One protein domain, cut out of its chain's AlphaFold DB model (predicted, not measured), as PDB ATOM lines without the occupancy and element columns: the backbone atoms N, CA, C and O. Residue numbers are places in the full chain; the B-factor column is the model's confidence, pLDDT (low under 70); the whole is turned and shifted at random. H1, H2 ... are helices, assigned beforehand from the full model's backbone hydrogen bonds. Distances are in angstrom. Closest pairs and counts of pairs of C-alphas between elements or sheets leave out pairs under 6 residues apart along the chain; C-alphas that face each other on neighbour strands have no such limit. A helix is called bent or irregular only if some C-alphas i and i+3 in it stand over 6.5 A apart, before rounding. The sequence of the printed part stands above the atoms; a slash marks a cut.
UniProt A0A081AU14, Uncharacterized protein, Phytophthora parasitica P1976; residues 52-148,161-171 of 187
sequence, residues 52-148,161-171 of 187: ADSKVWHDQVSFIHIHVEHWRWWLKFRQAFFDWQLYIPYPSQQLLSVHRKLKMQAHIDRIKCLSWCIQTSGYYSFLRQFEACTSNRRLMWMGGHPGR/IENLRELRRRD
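Overview. This is residues 52 to 148 and 161 to 171 of the 187 residues of an uncharacterized protein of Phytophthora parasitica P1976 (UniProt A0A081AU14). The core is a long helical hairpin, the kinked H1 and the longer H2 side by side, with the short H3 turned off sharply at the end of H2. From H3, residues 133 to 148, with no named element, run back alongside the hairpin toward its other end, and beyond the cut H4 touches no helix, its residues 166 to 171 sticking out. The 108 printed residues hold four named helices, in the order H1, H2, H3, H4, and no named strand: the class is all helix. The whole is loose, with a radius of gyration of the C-alphas of 16.4 A, and its spans are 52 by 26 by 25 A, only just a rod.

Arrangement. After residues 52 to 63, which hold no named element, comes H1, residues 64 to 85. It is irregular, with C-alphas 76 and 79 lying 7.7 A apart, and has a kink of 53 degrees near residue 77. A short link of 7 residues leads to H2, residues 93 to 121. H1 and H2 touch and form a hairpin; their closest C-alphas, those of Phe 77 and Ala 106, are 6.3 A apart. Their lines stand at a shallow tilt of 30 degrees, opposite ways. A tight link of 1 residue leads to H3, residues 123 to 132. H2 and H3 only just touch, only at the corner, with 3 pairs of C-alphas within 8 A; H2 does so with residues 117 to 118 alone. The closest C-alphas there, those of Ile 118 and Phe 126, are 6.0 A apart, and the lines are about perpendicular at 71 degrees, only just. H4, residues 164 to 171, is apart from H1, H2 and H3, and H1 and H3 are apart. In H2, H3 and H4 every O i to N i+4 pair is within hydrogen-bond range; in H1 16 of 18 are.

Along the chain. H1 begins at C-alpha 64, at (113.434, 134.831, 57.793), and measures 28.9 A from first to last C-alpha. H2, the longest, measures 41.9 A and begins at C-alpha 93, at (82.695, 112.457, 70.581). H3 measures 14.2 A. H4 measures 10.4 A and ends at C-alpha 171, at (87.275, 109.266, 93.565).

Size, cuts and confidence. The two C-alphas farthest apart, those of Ser 62 and Asp 171, are 53.9 A apart. Residues 91 to 98, of which 93 to 98 belong to H2, stand free, as do residues 166 to 171 of H4. Residues 149 to 160 are not printed, and C-alphas 148 and 161 are 10.4 A apart across the cut, which lies in the link from H3 to H4. Mean pLDDT of the printed part is 79.1; residues 89, 91, 136 to 138, 143 to 148 and 161 to 171 are under 70.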
ATOM      1  N   ALA A  52     104.627 138.484  69.753       83.75
ATOM      2  CA  ALA A  52     105.354 139.724  69.986       83.75
ATOM      3  C   ALA A  52     106.179 139.617  71.275       83.75
ATOM      4  O   ALA A  52     105.725 139.020  72.254       83.75
ATOM      5  N   ASP A  53     107.402 140.144  71.225       79.44
ATOM      6  CA  ASP A  53     108.376 140.188  72.324       79.44
ATOM      7  C   ASP A  53     108.866 138.824  72.848       79.44
ATOM      8  O   ASP A  53     109.717 138.753  73.739       79.44
ATOM      9  N   SER A  54     108.396 137.717  72.267       82.94
ATOM     10  CA  SER A  54     108.900 136.386  72.588       82.94
ATOM     11  C   SER A  54     110.232 136.125  71.897       82.94
ATOM     12  O   SER A  54     110.365 136.221  70.677       82.94
ATOM     13  N   LYS A  55     111.224 135.701  72.682       83.25
ATOM     14  CA  LYS A  55     112.498 135.223  72.140       83.25
ATOM     15  C   LYS A  55     112.307 133.842  71.502       83.25
ATOM     16  O   LYS A  55     111.815 132.913  72.147       83.25
ATOM     17  N   VAL A  56     112.715 133.718  70.242       87.25
ATOM     18  CA  VAL A  56     112.773 132.461  69.478       87.25
ATOM     19  C   VAL A  56     114.223 131.980  69.373       87.25
ATOM     20  O   VAL A  56     115.149 132.745  69.619       87.25
ATOM     21  N   TRP A  57     114.433 130.695  69.074       87.19
ATOM     22  CA  TRP A  57     115.772 130.080  69.080       87.19
ATOM     23  C   TRP A  57     116.625 130.400  67.852       87.19
ATOM     24  O   TRP A  57     117.824 130.157  67.877       87.19
ATOM     25  N   HIS A  58     116.024 130.900  66.778       85.19
ATOM     26  CA  HIS A  58     116.716 131.225  65.534       85.19
ATOM     27  C   HIS A  58     116.853 132.740  65.373       85.19
ATOM     28  O   HIS A  58     115.990 133.500  65.815       85.19
ATOM     29  N   ASP A  59     117.914 133.172  64.694       84.69
ATOM     30  CA  ASP A  59     118.048 134.565  64.272       84.69
ATOM     31  C   ASP A  59     116.984 134.913  63.220       84.69
ATOM     32  O   ASP A  59     116.847 134.232  62.201       84.69
ATOM     33  N   GLN A  60     116.202 135.960  63.477       85.00
ATOM     34  CA  GLN A  60     115.030 136.290  62.657       85.00
ATOM     35  C   GLN A  60     115.420 136.857  61.287       85.00
ATOM     36  O   GLN A  60     114.669 136.703  60.327       85.00
ATOM     37  N   VAL A  61     116.592 137.494  61.195       84.44
ATOM     38  CA  VAL A  61     117.084 138.131  59.967       84.44
ATOM     39  C   VAL A  61     117.742 137.095  59.060       84.44
ATOM     40  O   VAL A  61     117.394 136.981  57.888       84.44
ATOM     41  N   SER A  62     118.639 136.285  59.621       84.69
ATOM     42  CA  SER A  62     119.384 135.249  58.900       84.69
ATOM     43  C   SER A  62     118.489 134.095  58.454       84.69
ATOM     44  O   SER A  62     118.784 133.430  57.463       84.69
ATOM     45  N   PHE A  63     117.382 133.854  59.165       86.25
ATOM     46  CA  PHE A  63     116.468 132.744  58.899       86.25
ATOM     47  C   PHE A  63     115.011 133.200  58.772       86.25
ATOM     48  O   PHE A  63     114.105 132.609  59.366       86.25
ATOM     49  N   ILE A  64     114.769 134.241  57.970       87.19
ATOM     50  CA  ILE A  64     113.434 134.831  57.793       87.19
ATOM     51  C   ILE A  64     112.372 133.812  57.346       87.19
ATOM     52  O   ILE A  64     111.228 133.867  57.793       87.19
ATOM     53  N   HIS A  65     112.738 132.829  56.517       86.06
ATOM     54  CA  HIS A  65     111.826 131.766  56.086       86.06
ATOM     55  C   HIS A  65     111.405 130.867  57.251       86.06
ATOM     56  O   HIS A  65     110.220 130.567  57.388       86.06
ATOM     57  N   ILE A  66     112.343 130.491  58.127       87.25
ATOM     58  CA  ILE A  66     112.038 129.738  59.352       87.25
ATOM     59  C   ILE A  66     111.153 130.581  60.264       87.25
ATOM     60  O   ILE A  66     110.175 130.062  60.798       87.25
ATOM     61  N   HIS A  67     111.458 131.871  60.409       88.50
ATOM     62  CA  HIS A  67     110.692 132.776  61.257       88.50
ATOM     63  C   HIS A  67     109.224 132.877  60.823       88.50
ATOM     64  O   HIS A  67     108.320 132.698  61.640       88.50
ATOM     65  N   VAL A  68     108.972 133.094  59.529       88.06
ATOM     66  CA  VAL A  68     107.613 133.195  58.971       88.06
ATOM     67  C   VAL A  68     106.845 131.883  59.127       88.06
ATOM     68  O   VAL A  68     105.669 131.885  59.490       88.06
ATOM     69  N   GLU A  69     107.487 130.749  58.878       87.19
ATOM     70  CA  GLU A  69     106.839 129.439  58.966       87.19
ATOM     71  C   GLU A  69     106.564 129.025  60.413       87.19
ATOM     72  O   GLU A  69     105.492 128.504  60.736       87.19
ATOM     73  N   HIS A  70     107.488 129.353  61.316       88.62
ATOM     74  CA  HIS A  70     107.290 129.209  62.750       88.62
ATOM     75  C   HIS A  70     106.122 130.074  63.235       88.62
ATOM     76  O   HIS A  70     105.250 129.560  63.939       88.62
ATOM     77  N   TRP A  71     106.042 131.330  62.790       90.31
ATOM     78  CA  TRP A  71     104.931 132.237  63.084       90.31
ATOM     79  C   TRP A  71     103.586 131.677  62.606       90.31
ATOM     80  O   TRP A  71     102.641 131.583  63.395       90.31
ATOM     81  N   ARG A  72     103.504 131.240  61.339       91.06
ATOM     82  CA  ARG A  72     102.288 130.658  60.740       91.06
ATOM     83  C   ARG A  72     101.803 129.452  61.530       91.06
ATOM     84  O   ARG A  72     100.628 129.375  61.893       91.06
ATOM     85  N   TRP A  73     102.703 128.514  61.811       90.00
ATOM     86  CA  TRP A  73     102.388 127.324  62.593       90.00
ATOM     87  C   TRP A  73     101.948 127.683  64.016       90.00
ATOM     88  O   TRP A  73     100.916 127.193  64.483       90.00
ATOM     89  N   TRP A  74     102.681 128.566  64.696       89.81
ATOM     90  CA  TRP A  74     102.381 128.940  66.074       89.81
ATOM     91  C   TRP A  74     101.012 129.602  66.194       89.81
ATOM     92  O   TRP A  74     100.181 129.155  66.983       89.81
ATOM     93  N   LEU A  75     100.728 130.618  65.375       90.69
ATOM     94  CA  LEU A  75      99.440 131.310  65.423       90.69
ATOM     95  C   LEU A  75      98.266 130.399  65.058       90.69
ATOM     96  O   LEU A  75      97.203 130.514  65.669       90.69
ATOM     97  N   LYS A  76      98.464 129.467  64.119       91.00
ATOM     98  CA  LYS A  76      97.440 128.499  63.714       91.00
ATOM     99  C   LYS A  76      97.059 127.538  64.842       91.00
ATOM    100  O   LYS A  76      95.885 127.205  64.979       91.00
ATOM    101  N   PHE A  77      98.023 127.083  65.647       90.19
ATOM    102  CA  PHE A  77      97.794 126.016  66.631       90.19
ATOM    103  C   PHE A  77      97.859 126.450  68.100       90.19
ATOM    104  O   PHE A  77      97.504 125.648  68.963       90.19
ATOM    105  N   ARG A  78      98.226 127.699  68.423       88.44
ATOM    106  CA  ARG A  78      98.356 128.163  69.822       88.44
ATOM    107  C   ARG A  78      97.099 127.989  70.672       88.44
ATOM    108  O   ARG A  78      97.224 127.710  71.859       88.44
ATOM    109  N   GLN A  79      95.900 128.104  70.087       87.00
ATOM    110  CA  GLN A  79      94.656 127.793  70.807       87.00
ATOM    111  C   GLN A  79      94.623 126.323  71.215       87.00
ATOM    112  O   GLN A  79      94.407 126.012  72.376       87.00
ATOM    113  N   ALA A  80      94.915 125.427  70.275       85.69
ATOM    114  CA  ALA A  80      94.910 123.997  70.532       85.69
ATOM    115  C   ALA A  80      95.980 123.605  71.564       85.69
ATOM    116  O   ALA A  80      95.718 122.782  72.436       85.69
ATOM    117  N   PHE A  81      97.164 124.233  71.525       84.62
ATOM    118  CA  PHE A  81      98.199 124.046  72.548       84.62
ATOM    119  C   PHE A  81      97.713 124.468  73.939       84.62
ATOM    120  O   PHE A  81      97.921 123.729  74.903       84.62
ATOM    121  N   PHE A  82      97.044 125.620  74.034       83.25
ATOM    122  CA  PHE A  82      96.441 126.106  75.273       83.25
ATOM    123  C   PHE A  82      95.376 125.132  75.801       83.25
ATOM    124  O   PHE A  82      95.461 124.683  76.944       83.25
ATOM    125  N   ASP A  83      94.448 124.708  74.944       80.81
ATOM    126  CA  ASP A  83      93.370 123.781  75.308       80.81
ATOM    127  C   ASP A  83      93.901 122.396  75.716       80.81
ATOM    128  O   ASP A  83      93.375 121.753  76.629       80.81
ATOM    129  N   TRP A  84      94.973 121.923  75.065       79.38
ATOM    130  CA  TRP A  84      95.650 120.680  75.443       79.38
ATOM    131  C   TRP A  84      96.341 120.780  76.796       79.38
ATOM    132  O   TRP A  84      96.279 119.813  77.552       79.38
ATOM    133  N   GLN A  85      96.981 121.910  77.105       77.94
ATOM    134  CA  GLN A  85      97.658 122.112  78.387       77.94
ATOM    135  C   GLN A  85      96.664 122.070  79.555       77.94
ATOM    136  O   GLN A  85      96.975 121.518  80.608       77.94
ATOM    137  N   LEU A  86      95.456 122.595  79.343       75.69
ATOM    138  CA  LEU A  86      94.382 122.605  80.337       75.69
ATOM    139  C   LEU A  86      93.557 121.310  80.380       75.69
ATOM    140  O   LEU A  86      92.656 121.194  81.204       75.69
ATOM    141  N   TYR A  87      93.840 120.333  79.508       72.38
ATOM    142  CA  TYR A  87      93.058 119.096  79.390       72.38
ATOM    143  C   TYR A  87      91.539 119.349  79.298       72.38
ATOM    144  O   TYR A  87      90.754 118.618  79.908       72.38
ATOM    145  N   ILE A  88      91.124 120.363  78.526       70.94
ATOM    146  CA  ILE A  88      89.714 120.780  78.457       70.94
ATOM    147  C   ILE A  88      88.826 119.573  78.086       70.94
ATOM    148  O   ILE A  88      89.100 118.899  77.082       70.94
ATOM    149  N   PRO A  89      87.790 119.248  78.888       67.19
ATOM    150  CA  PRO A  89      86.888 118.145  78.593       67.19
ATOM    151  C   PRO A  89      86.015 118.465  77.373       67.19
ATOM    152  O   PRO A  89      85.450 119.548  77.264       67.19
ATOM    153  N   TYR A  90      85.872 117.498  76.462       70.06
ATOM    154  CA  TYR A  90      85.037 117.655  75.265       70.06
ATOM    155  C   TYR A  90      83.627 117.109  75.523       70.06
ATOM    156  O   TYR A  90      83.510 115.929  75.870       70.06
ATOM    157  N   PRO A  91      82.564 117.909  75.305       67.19
ATOM    158  CA  PRO A  91      81.182 117.484  75.540       67.19
ATOM    159  C   PRO A  91      80.710 116.361  74.610       67.19
ATOM    160  O   PRO A  91      79.815 115.599  74.964       67.19
ATOM    161  N   SER A  92      81.299 116.244  73.414       77.00
ATOM    162  CA  SER A  92      80.876 115.276  72.400       77.00
ATOM    163  C   SER A  92      82.043 114.511  71.777       77.00
ATOM    164  O   SER A  92      83.172 114.998  71.660       77.00
ATOM    165  N   GLN A  93      81.744 113.297  71.311       77.69
ATOM    166  CA  GLN A  93      82.695 112.457  70.581       77.69
ATOM    167  C   GLN A  93      83.130 113.098  69.251       77.69
ATOM    168  O   GLN A  93      84.270 112.917  68.819       77.69
ATOM    169  N   GLN A  94      82.247 113.876  68.619       83.44
ATOM    170  CA  GLN A  94      82.548 114.606  67.387       83.44
ATOM    171  C   GLN A  94      83.622 115.672  67.634       83.44
ATOM    172  O   GLN A  94      84.663 115.643  66.973       83.44
ATOM    173  N   LEU A  95      83.436 116.529  68.645       78.94
ATOM    174  CA  LEU A  95      84.420 117.549  69.030       78.94
ATOM    175  C   LEU A  95      85.759 116.917  69.423       78.94
ATOM    176  O   LEU A  95      86.816 117.375  68.989       78.94
ATOM    177  N   LEU A  96      85.725 115.794  70.148       80.62
ATOM    178  CA  LEU A  96      86.928 115.031  70.471       80.62
ATOM    179  C   LEU A  96      87.670 114.549  69.211       80.62
ATOM    180  O   LEU A  96      88.901 114.593  69.164       80.62
ATOM    181  N   SER A  97      86.951 114.074  68.192       81.75
ATOM    182  CA  SER A  97      87.561 113.588  66.949       81.75
ATOM    183  C   SER A  97      88.180 114.715  66.115       81.75
ATOM    184  O   SER A  97      89.304 114.563  65.635       81.75
ATOM    185  N   VAL A  98      87.503 115.865  66.014       85.19
ATOM    186  CA  VAL A  98      88.028 117.083  65.381       85.19
ATOM    187  C   VAL A  98      89.309 117.518  66.084       85.19
ATOM    188  O   VAL A  98      90.328 117.750  65.434       85.19
ATOM    189  N   HIS A  99      89.306 117.524  67.416       81.31
ATOM    190  CA  HIS A  99      90.471 117.940  68.180       81.31
ATOM    191  C   HIS A  99      91.662 116.979  68.044       81.31
ATOM    192  O   HIS A  99      92.809 117.411  67.945       81.31
ATOM    193  N   ARG A 100      91.412 115.664  67.959       82.44
ATOM    194  CA  ARG A 100      92.461 114.671  67.653       82.44
ATOM    195  C   ARG A 100      93.083 114.897  66.275       82.44
ATOM    196  O   ARG A 100      94.302 114.800  66.152       82.44
ATOM    197  N   LYS A 101      92.274 115.221  65.261       87.12
ATOM    198  CA  LYS A 101      92.771 115.565  63.918       87.12
ATOM    199  C   LYS A 101      93.614 116.837  63.953       87.12
ATOM    200  O   LYS A 101      94.713 116.845  63.406       87.12
ATOM    201  N   LEU A 102      93.151 117.869  64.662       87.81
ATOM    202  CA  LEU A 102      93.900 119.113  64.838       87.81
ATOM    203  C   LEU A 102      95.247 118.868  65.532       87.81
ATOM    204  O   LEU A 102      96.265 119.403  65.108       87.81
ATOM    205  N   LYS A 103      95.267 117.984  66.537       84.12
ATOM    206  CA  LYS A 103      96.490 117.543  67.220       84.12
ATOM    207  C   LYS A 103      97.471 116.874  66.279       84.12
ATOM    208  O   LYS A 103      98.650 117.219  66.264       84.12
ATOM    209  N   MET A 104      96.985 115.924  65.490       85.06
ATOM    210  CA  MET A 104      97.800 115.238  64.496       85.06
ATOM    211  C   MET A 104      98.391 116.233  63.489       85.06
ATOM    212  O   MET A 104      99.590 116.188  63.234       85.06
ATOM    213  N   GLN A 105      97.591 117.184  62.997       89.94
ATOM    214  CA  GLN A 105      98.071 118.214  62.076       89.94
ATOM    215  C   GLN A 105      99.123 119.124  62.718       89.94
ATOM    216  O   GLN A 105     100.157 119.381  62.109       89.94
ATOM    217  N   ALA A 106      98.903 119.564  63.960       89.00
ATOM    218  CA  ALA A 106      99.864 120.387  64.688       89.00
ATOM    219  C   ALA A 106     101.212 119.668  64.864       89.00
ATOM    220  O   ALA A 106     102.260 120.297  64.718       89.00
ATOM    221  N   HIS A 107     101.195 118.353  65.128       85.81
ATOM    222  CA  HIS A 107     102.402 117.525  65.194       85.81
ATOM    223  C   HIS A 107     103.100 117.390  63.838       85.81
ATOM    224  O   HIS A 107     104.320 117.523  63.786       85.81
ATOM    225  N   ILE A 108     102.350 117.147  62.760       87.50
ATOM    226  CA  ILE A 108     102.904 117.064  61.401       87.50
ATOM    227  C   ILE A 108     103.583 118.386  61.029       87.50
ATOM    228  O   ILE A 108     104.744 118.388  60.625       87.50
ATOM    229  N   ASP A 109     102.895 119.512  61.220       89.31
ATOM    230  CA  ASP A 109     103.414 120.836  60.869       89.31
ATOM    231  C   ASP A 109     104.622 121.209  61.756       89.31
ATOM    232  O   ASP A 109     105.603 121.771  61.268       89.31
ATOM    233  N   ARG A 110     104.631 120.787  63.030       88.50
ATOM    234  CA  ARG A 110     105.803 120.918  63.907       88.50
ATOM    235  C   ARG A 110     107.006 120.141  63.377       88.50
ATOM    236  O   ARG A 110     108.109 120.673  63.355       88.50
ATOM    237  N   ILE A 111     106.815 118.881  62.982       87.88
ATOM    238  CA  ILE A 111     107.898 118.039  62.447       87.88
ATOM    239  C   ILE A 111     108.470 118.663  61.172       87.88
ATOM    240  O   ILE A 111     109.687 118.686  61.010       87.88
ATOM    241  N   LYS A 112     107.621 119.227  60.304       89.12
ATOM    242  CA  LYS A 112     108.071 119.973  59.119       89.12
ATOM    243  C   LYS A 112     108.925 121.184  59.498       89.12
ATOM    244  O   LYS A 112     110.023 121.323  58.971       89.12
ATOM    245  N   CYS A 113     108.477 121.993  60.460       86.69
ATOM    246  CA  CYS A 113     109.238 123.140  60.964       86.69
ATOM    247  C   CYS A 113     110.610 122.724  61.531       86.69
ATOM    248  O   CYS A 113     111.635 123.307  61.178       86.69
ATOM    249  N   LEU A 114     110.659 121.662  62.346       87.75
ATOM    250  CA  LEU A 114     111.916 121.118  62.880       87.75
ATOM    251  C   LEU A 114     112.832 120.585  61.772       87.75
ATOM    252  O   LEU A 114     114.033 120.832  61.800       87.75
ATOM    253  N   SER A 115     112.267 119.891  60.783       89.00
ATOM    254  CA  SER A 115     113.013 119.396  59.625       89.00
ATOM    255  C   SER A 115     113.658 120.546  58.851       89.00
ATOM    256  O   SER A 115     114.837 120.471  58.523       89.00
ATOM    257  N   TRP A 116     112.942 121.655  58.642       87.75
ATOM    258  CA  TRP A 116     113.510 122.856  58.026       87.75
ATOM    259  C   TRP A 116     114.599 123.518  58.863       87.75
ATOM    260  O   TRP A 116     115.617 123.925  58.302       87.75
ATOM    261  N   CYS A 117     114.440 123.577  60.188       87.19
ATOM    262  CA  CYS A 117     115.500 124.063  61.074       87.19
ATOM    263  C   CYS A 117     116.777 123.221  60.919       87.19
ATOM    264  O   CYS A 117     117.868 123.769  60.766       87.19
ATOM    265  N   ILE A 118     116.637 121.890  60.890       89.56
ATOM    266  CA  ILE A 118     117.755 120.951  60.729       89.56
ATOM    267  C   ILE A 118     118.381 121.062  59.336       89.56
ATOM    268  O   ILE A 118     119.602 121.071  59.232       89.56
ATOM    269  N   GLN A 119     117.580 121.174  58.275       90.00
ATOM    270  CA  GLN A 119     118.087 121.331  56.906       90.00
ATOM    271  C   GLN A 119     118.833 122.655  56.713       90.00
ATOM    272  O   GLN A 119     119.829 122.695  56.004       90.00
ATOM    273  N   THR A 120     118.369 123.726  57.360       88.19
ATOM    274  CA  THR A 120     118.951 125.064  57.200       88.19
ATOM    275  C   THR A 120     120.210 125.250  58.048       88.19
ATOM    276  O   THR A 120     121.181 125.833  57.585       88.19
ATOM    277  N   SER A 121     120.199 124.790  59.303       84.38
ATOM    278  CA  SER A 121     121.294 125.042  60.254       84.38
ATOM    279  C   SER A 121     122.197 123.829  60.501       84.38
ATOM    280  O   SER A 121     123.276 123.976  61.067       84.38
ATOM    281  N   GLY A 122     121.774 122.623  60.121       89.44
ATOM    282  CA  GLY A 122     122.366 121.370  60.589       89.44
ATOM    283  C   GLY A 122     121.867 120.979  61.986       89.44
ATOM    284  O   GLY A 122     121.530 121.828  62.815       89.44
ATOM    285  N   TYR A 123     121.836 119.673  62.271       89.38
ATOM    286  CA  TYR A 123     121.249 119.123  63.502       89.38
ATOM    287  C   TYR A 123     121.872 119.692  64.788       89.38
ATOM    288  O   TYR A 123     121.158 120.216  65.640       89.38
ATOM    289  N   TYR A 124     123.202 119.651  64.916       90.81
ATOM    290  CA  TYR A 124     123.889 120.112  66.129       90.81
ATOM    291  C   TYR A 124     123.829 121.632  66.327       90.81
ATOM    292  O   TYR A 124     123.765 122.100  67.463       90.81
ATOM    293  N   SER A 125     123.821 122.410  65.242       87.94
ATOM    294  CA  SER A 125     123.659 123.867  65.323       87.94
ATOM    295  C   SER A 125     122.247 124.231  65.774       87.94
ATOM    296  O   SER A 125     122.085 125.036  66.688       87.94
ATOM    297  N   PHE A 126     121.231 123.579  65.192       88.94
ATOM    298  CA  PHE A 126     119.845 123.739  65.619       88.94
ATOM    299  C   PHE A 126     119.677 123.401  67.103       88.94
ATOM    300  O   PHE A 126     119.086 124.191  67.832       88.94
ATOM    301  N   LEU A 127     120.220 122.269  67.567       88.88
ATOM    302  CA  LEU A 127     120.139 121.894  68.980       88.88
ATOM    303  C   LEU A 127     120.760 122.956  69.888       88.88
ATOM    304  O   LEU A 127     120.107 123.399  70.828       88.88
ATOM    305  N   ARG A 128     121.968 123.428  69.566       88.19
ATOM    306  CA  ARG A 128     122.645 124.477  70.339       88.19
ATOM    307  C   ARG A 128     121.808 125.754  70.417       88.19
ATOM    308  O   ARG A 128     121.655 126.318  71.494       88.19
ATOM    309  N   GLN A 129     121.255 126.196  69.289       86.81
ATOM    310  CA  GLN A 129     120.367 127.358  69.209       86.81
ATOM    311  C   GLN A 129     119.090 127.161  70.043       86.81
ATOM    312  O   GLN A 129     118.679 128.037  70.803       86.81
ATOM    313  N   PHE A 130     118.475 125.980  69.934       87.19
ATOM    314  CA  PHE A 130     117.249 125.627  70.643       87.19
ATOM    315  C   PHE A 130     117.441 125.560  72.163       87.19
ATOM    316  O   PHE A 130     116.584 126.030  72.913       87.19
ATOM    317  N   GLU A 131     118.563 125.008  72.620       85.69
ATOM    318  CA  GLU A 131     118.920 124.896  74.037       85.69
ATOM    319  C   GLU A 131     119.389 126.226  74.634       85.69
ATOM    320  O   GLU A 131     119.063 126.523  75.782       85.69
ATOM    321  N   ALA A 132     120.083 127.059  73.852       85.12
ATOM    322  CA  ALA A 132     120.512 128.394  74.268       85.12
ATOM    323  C   ALA A 132     119.354 129.404  74.371       85.12
ATOM    324  O   ALA A 132     119.532 130.497  74.909       85.12
ATOM    325  N   CYS A 133     118.161 129.067  73.869       82.38
ATOM    326  CA  CYS A 133     116.996 129.937  73.954       82.38
ATOM    327  C   CYS A 133     116.534 130.095  75.411       82.38
ATOM    328  O   CYS A 133     115.835 129.247  75.968       82.38
ATOM    329  N   THR A 134     116.871 131.236  76.014       71.94
ATOM    330  CA  THR A 134     116.541 131.579  77.408       71.94
ATOM    331  C   THR A 134     115.083 132.008  77.610       71.94
ATOM    332  O   THR A 134     114.739 132.570  78.648       71.94
ATOM    333  N   SER A 135     114.212 131.825  76.615       70.12
ATOM    334  CA  SER A 135     112.801 132.179  76.749       70.12
ATOM    335  C   SER A 135     112.096 131.199  77.683       70.12
ATOM    336  O   SER A 135     112.029 130.000  77.399       70.12
ATOM    337  N   ASN A 136     111.459 131.717  78.736       63.25
ATOM    338  CA  ASN A 136     110.508 130.948  79.554       63.25
ATOM    339  C   ASN A 136     109.312 130.445  78.726       63.25
ATOM    340  O   ASN A 136     108.598 129.534  79.136       63.25
ATOM    341  N   ARG A 137     109.101 131.030  77.543       65.62
ATOM    342  CA  ARG A 137     108.082 130.651  76.570       65.62
ATOM    343  C   ARG A 137     108.778 130.261  75.277       65.62
ATOM    344  O   ARG A 137     108.687 130.973  74.281       65.62
ATOM    345  N   ARG A 138     109.502 129.134  75.286       68.25
ATOM    346  CA  ARG A 138     109.916 128.482  74.036       68.25
ATOM    347  C   ARG A 138     108.628 128.256  73.259       68.25
ATOM    348  O   ARG A 138     107.839 127.403  73.654       68.25
ATOM    349  N   LEU A 139     108.374 129.074  72.232       82.06
ATOM    350  CA  LEU A 139     107.159 129.060  71.408       82.06
ATOM    351  C   LEU A 139     107.122 127.800  70.528       82.06
ATOM    352  O   LEU A 139     106.958 127.842  69.318       82.06
ATOM    353  N   MET A 140     107.368 126.653  71.138       84.50
ATOM    354  CA  MET A 140     107.489 125.340  70.560       84.50
ATOM    355  C   MET A 140     106.780 124.397  71.518       84.50
ATOM    356  O   MET A 140     107.258 124.096  72.612       84.50
ATOM    357  N   TRP A 141     105.617 123.919  71.100       77.44
ATOM    358  CA  TRP A 141     104.884 122.939  71.873       77.44
ATOM    359  C   TRP A 141     105.476 121.545  71.633       77.44
ATOM    360  O   TRP A 141     105.284 120.916  70.584       77.44
ATOM    361  N   MET A 142     106.219 121.046  72.621       72.94
ATOM    362  CA  MET A 142     106.867 119.731  72.550       72.94
ATOM    363  C   MET A 142     105.887 118.567  72.740       72.94
ATOM    364  O   MET A 142     106.197 117.429  72.383       72.94
ATOM    365  N   GLY A 143     104.658 118.861  73.154       67.38
ATOM    366  CA  GLY A 143     103.629 117.873  73.438       67.38
ATOM    367  C   GLY A 143     103.179 117.944  74.891       67.38
ATOM    368  O   GLY A 143     103.853 118.515  75.741       67.38
ATOM    369  N   GLY A 144     102.031 117.329  75.161       60.25
ATOM    370  CA  GLY A 144     101.642 116.911  76.505       60.25
ATOM    371  C   GLY A 144     102.011 115.446  76.733       60.25
ATOM    372  O   GLY A 144     102.333 114.727  75.783       60.25
ATOM    373  N   HIS A 145     101.926 115.000  77.984       55.03
ATOM    374  CA  HIS A 145     102.170 113.615  78.392       55.03
ATOM    375  C   HIS A 145     101.485 112.597  77.455       55.03
ATOM    376  O   HIS A 145     100.344 112.840  77.030       55.03
ATOM    377  N   PRO A 146     102.127 111.455  77.137       48.06
ATOM    378  CA  PRO A 146     101.482 110.417  76.348       48.06
ATOM    379  C   PRO A 146     100.176 110.005  77.029       48.06
ATOM    380  O   PRO A 146     100.119 109.738  78.231       48.06
ATOM    381  N   GLY A 147      99.088 109.985  76.258       49.06
ATOM    382  CA  GLY A 147      97.844 109.401  76.738       49.06
ATOM    383  C   GLY A 147      98.098 107.936  77.090       49.06
ATOM    384  O   GLY A 147      98.833 107.263  76.376       49.06
ATOM    385  N   ARG A 148      97.465 107.444  78.161       46.44
ATOM    386  CA  ARG A 148      97.604 106.097  78.764       46.44
ATOM    387  C   ARG A 148      97.476 104.878  77.814       46.44
ATOM    388  O   ARG A 148      97.435 103.757  78.303       46.44
ATOM    389  N   ILE A 161     101.227 112.384  85.460       46.69
ATOM    390  CA  ILE A 161     100.135 113.240  85.936       46.69
ATOM    391  C   ILE A 161      98.826 112.533  85.563       46.69
ATOM    392  O   ILE A 161      98.507 112.354  84.382       46.69
ATOM    393  N   GLU A 162      98.086 112.063  86.569       48.06
ATOM    394  CA  GLU A 162      96.787 111.440  86.345       48.06
ATOM    395  C   GLU A 162      95.850 112.482  85.724       48.06
ATOM    396  O   GLU A 162      95.635 113.560  86.274       48.06
ATOM    397  N   ASN A 163      95.292 112.183  84.548       48.31
ATOM    398  CA  ASN A 163      94.317 113.089  83.951       48.31
ATOM    399  C   ASN A 163      93.066 113.178  84.844       48.31
ATOM    400  O   ASN A 163      92.679 112.207  85.503       48.31
ATOM    401  N   LEU A 164      92.399 114.331  84.810       45.66
ATOM    402  CA  LEU A 164      91.249 114.649  85.666       45.66
ATOM    403  C   LEU A 164      90.109 113.613  85.573       45.66
ATOM    404  O   LEU A 164      89.371 113.389  86.530       45.66
ATOM    405  N   ARG A 165      89.988 112.915  84.437       46.25
ATOM    406  CA  ARG A 165      89.007 111.840  84.236       46.25
ATOM    407  C   ARG A 165      89.344 110.571  85.026       46.25
ATOM    408  O   ARG A 165      88.432 109.900  85.508       46.25
ATOM    409  N   GLU A 166      90.621 110.208  85.129       55.00
ATOM    410  CA  GLU A 166      91.076 109.058  85.919       55.00
ATOM    411  C   GLU A 166      90.985 109.343  87.419       55.00
ATOM    412  O   GLU A 166      90.504 108.478  88.155       55.00
ATOM    413  N   LEU A 167      91.321 110.569  87.838       56.81
ATOM    414  CA  LEU A 167      91.098 111.043  89.206       56.81
ATOM    415  C   LEU A 167      89.613 110.967  89.575       56.81
ATOM    416  O   LEU A 167      89.265 110.302  90.547       56.81
ATOM    417  N   ARG A 168      88.717 111.492  88.724       55.12
ATOM    418  CA  ARG A 168      87.257 111.376  88.904       55.12
ATOM    419  C   ARG A 168      86.789 109.922  89.024       55.12
ATOM    420  O   ARG A 168      85.971 109.603  89.877       55.12
ATOM    421  N   ARG A 169      87.301 109.006  88.191       62.69
ATOM    422  CA  ARG A 169      86.955 107.570  88.271       62.69
ATOM    423  C   ARG A 169      87.477 106.893  89.535       62.69
ATOM    424  O   ARG A 169      86.919 105.879  89.952       62.69
ATOM    425  N   ARG A 170      88.595 107.352  90.090       65.56
ATOM    426  CA  ARG A 170      89.163 106.815  91.331       65.56
ATOM    427  C   ARG A 170      88.402 107.345  92.536       65.56
ATOM    428  O   ARG A 170      88.026 106.547  93.383       65.56
ATOM    429  N   ASP A 171      88.089 108.630  92.537       62.16
ATOM    430  CA  ASP A 171      87.275 109.266  93.565       62.16
ATOM    431  C   ASP A 171      85.877 108.644  93.635       62.16
ATOM    432  O   ASP A 171      85.464 108.180  94.691       62.16
TER     433      ASP A 171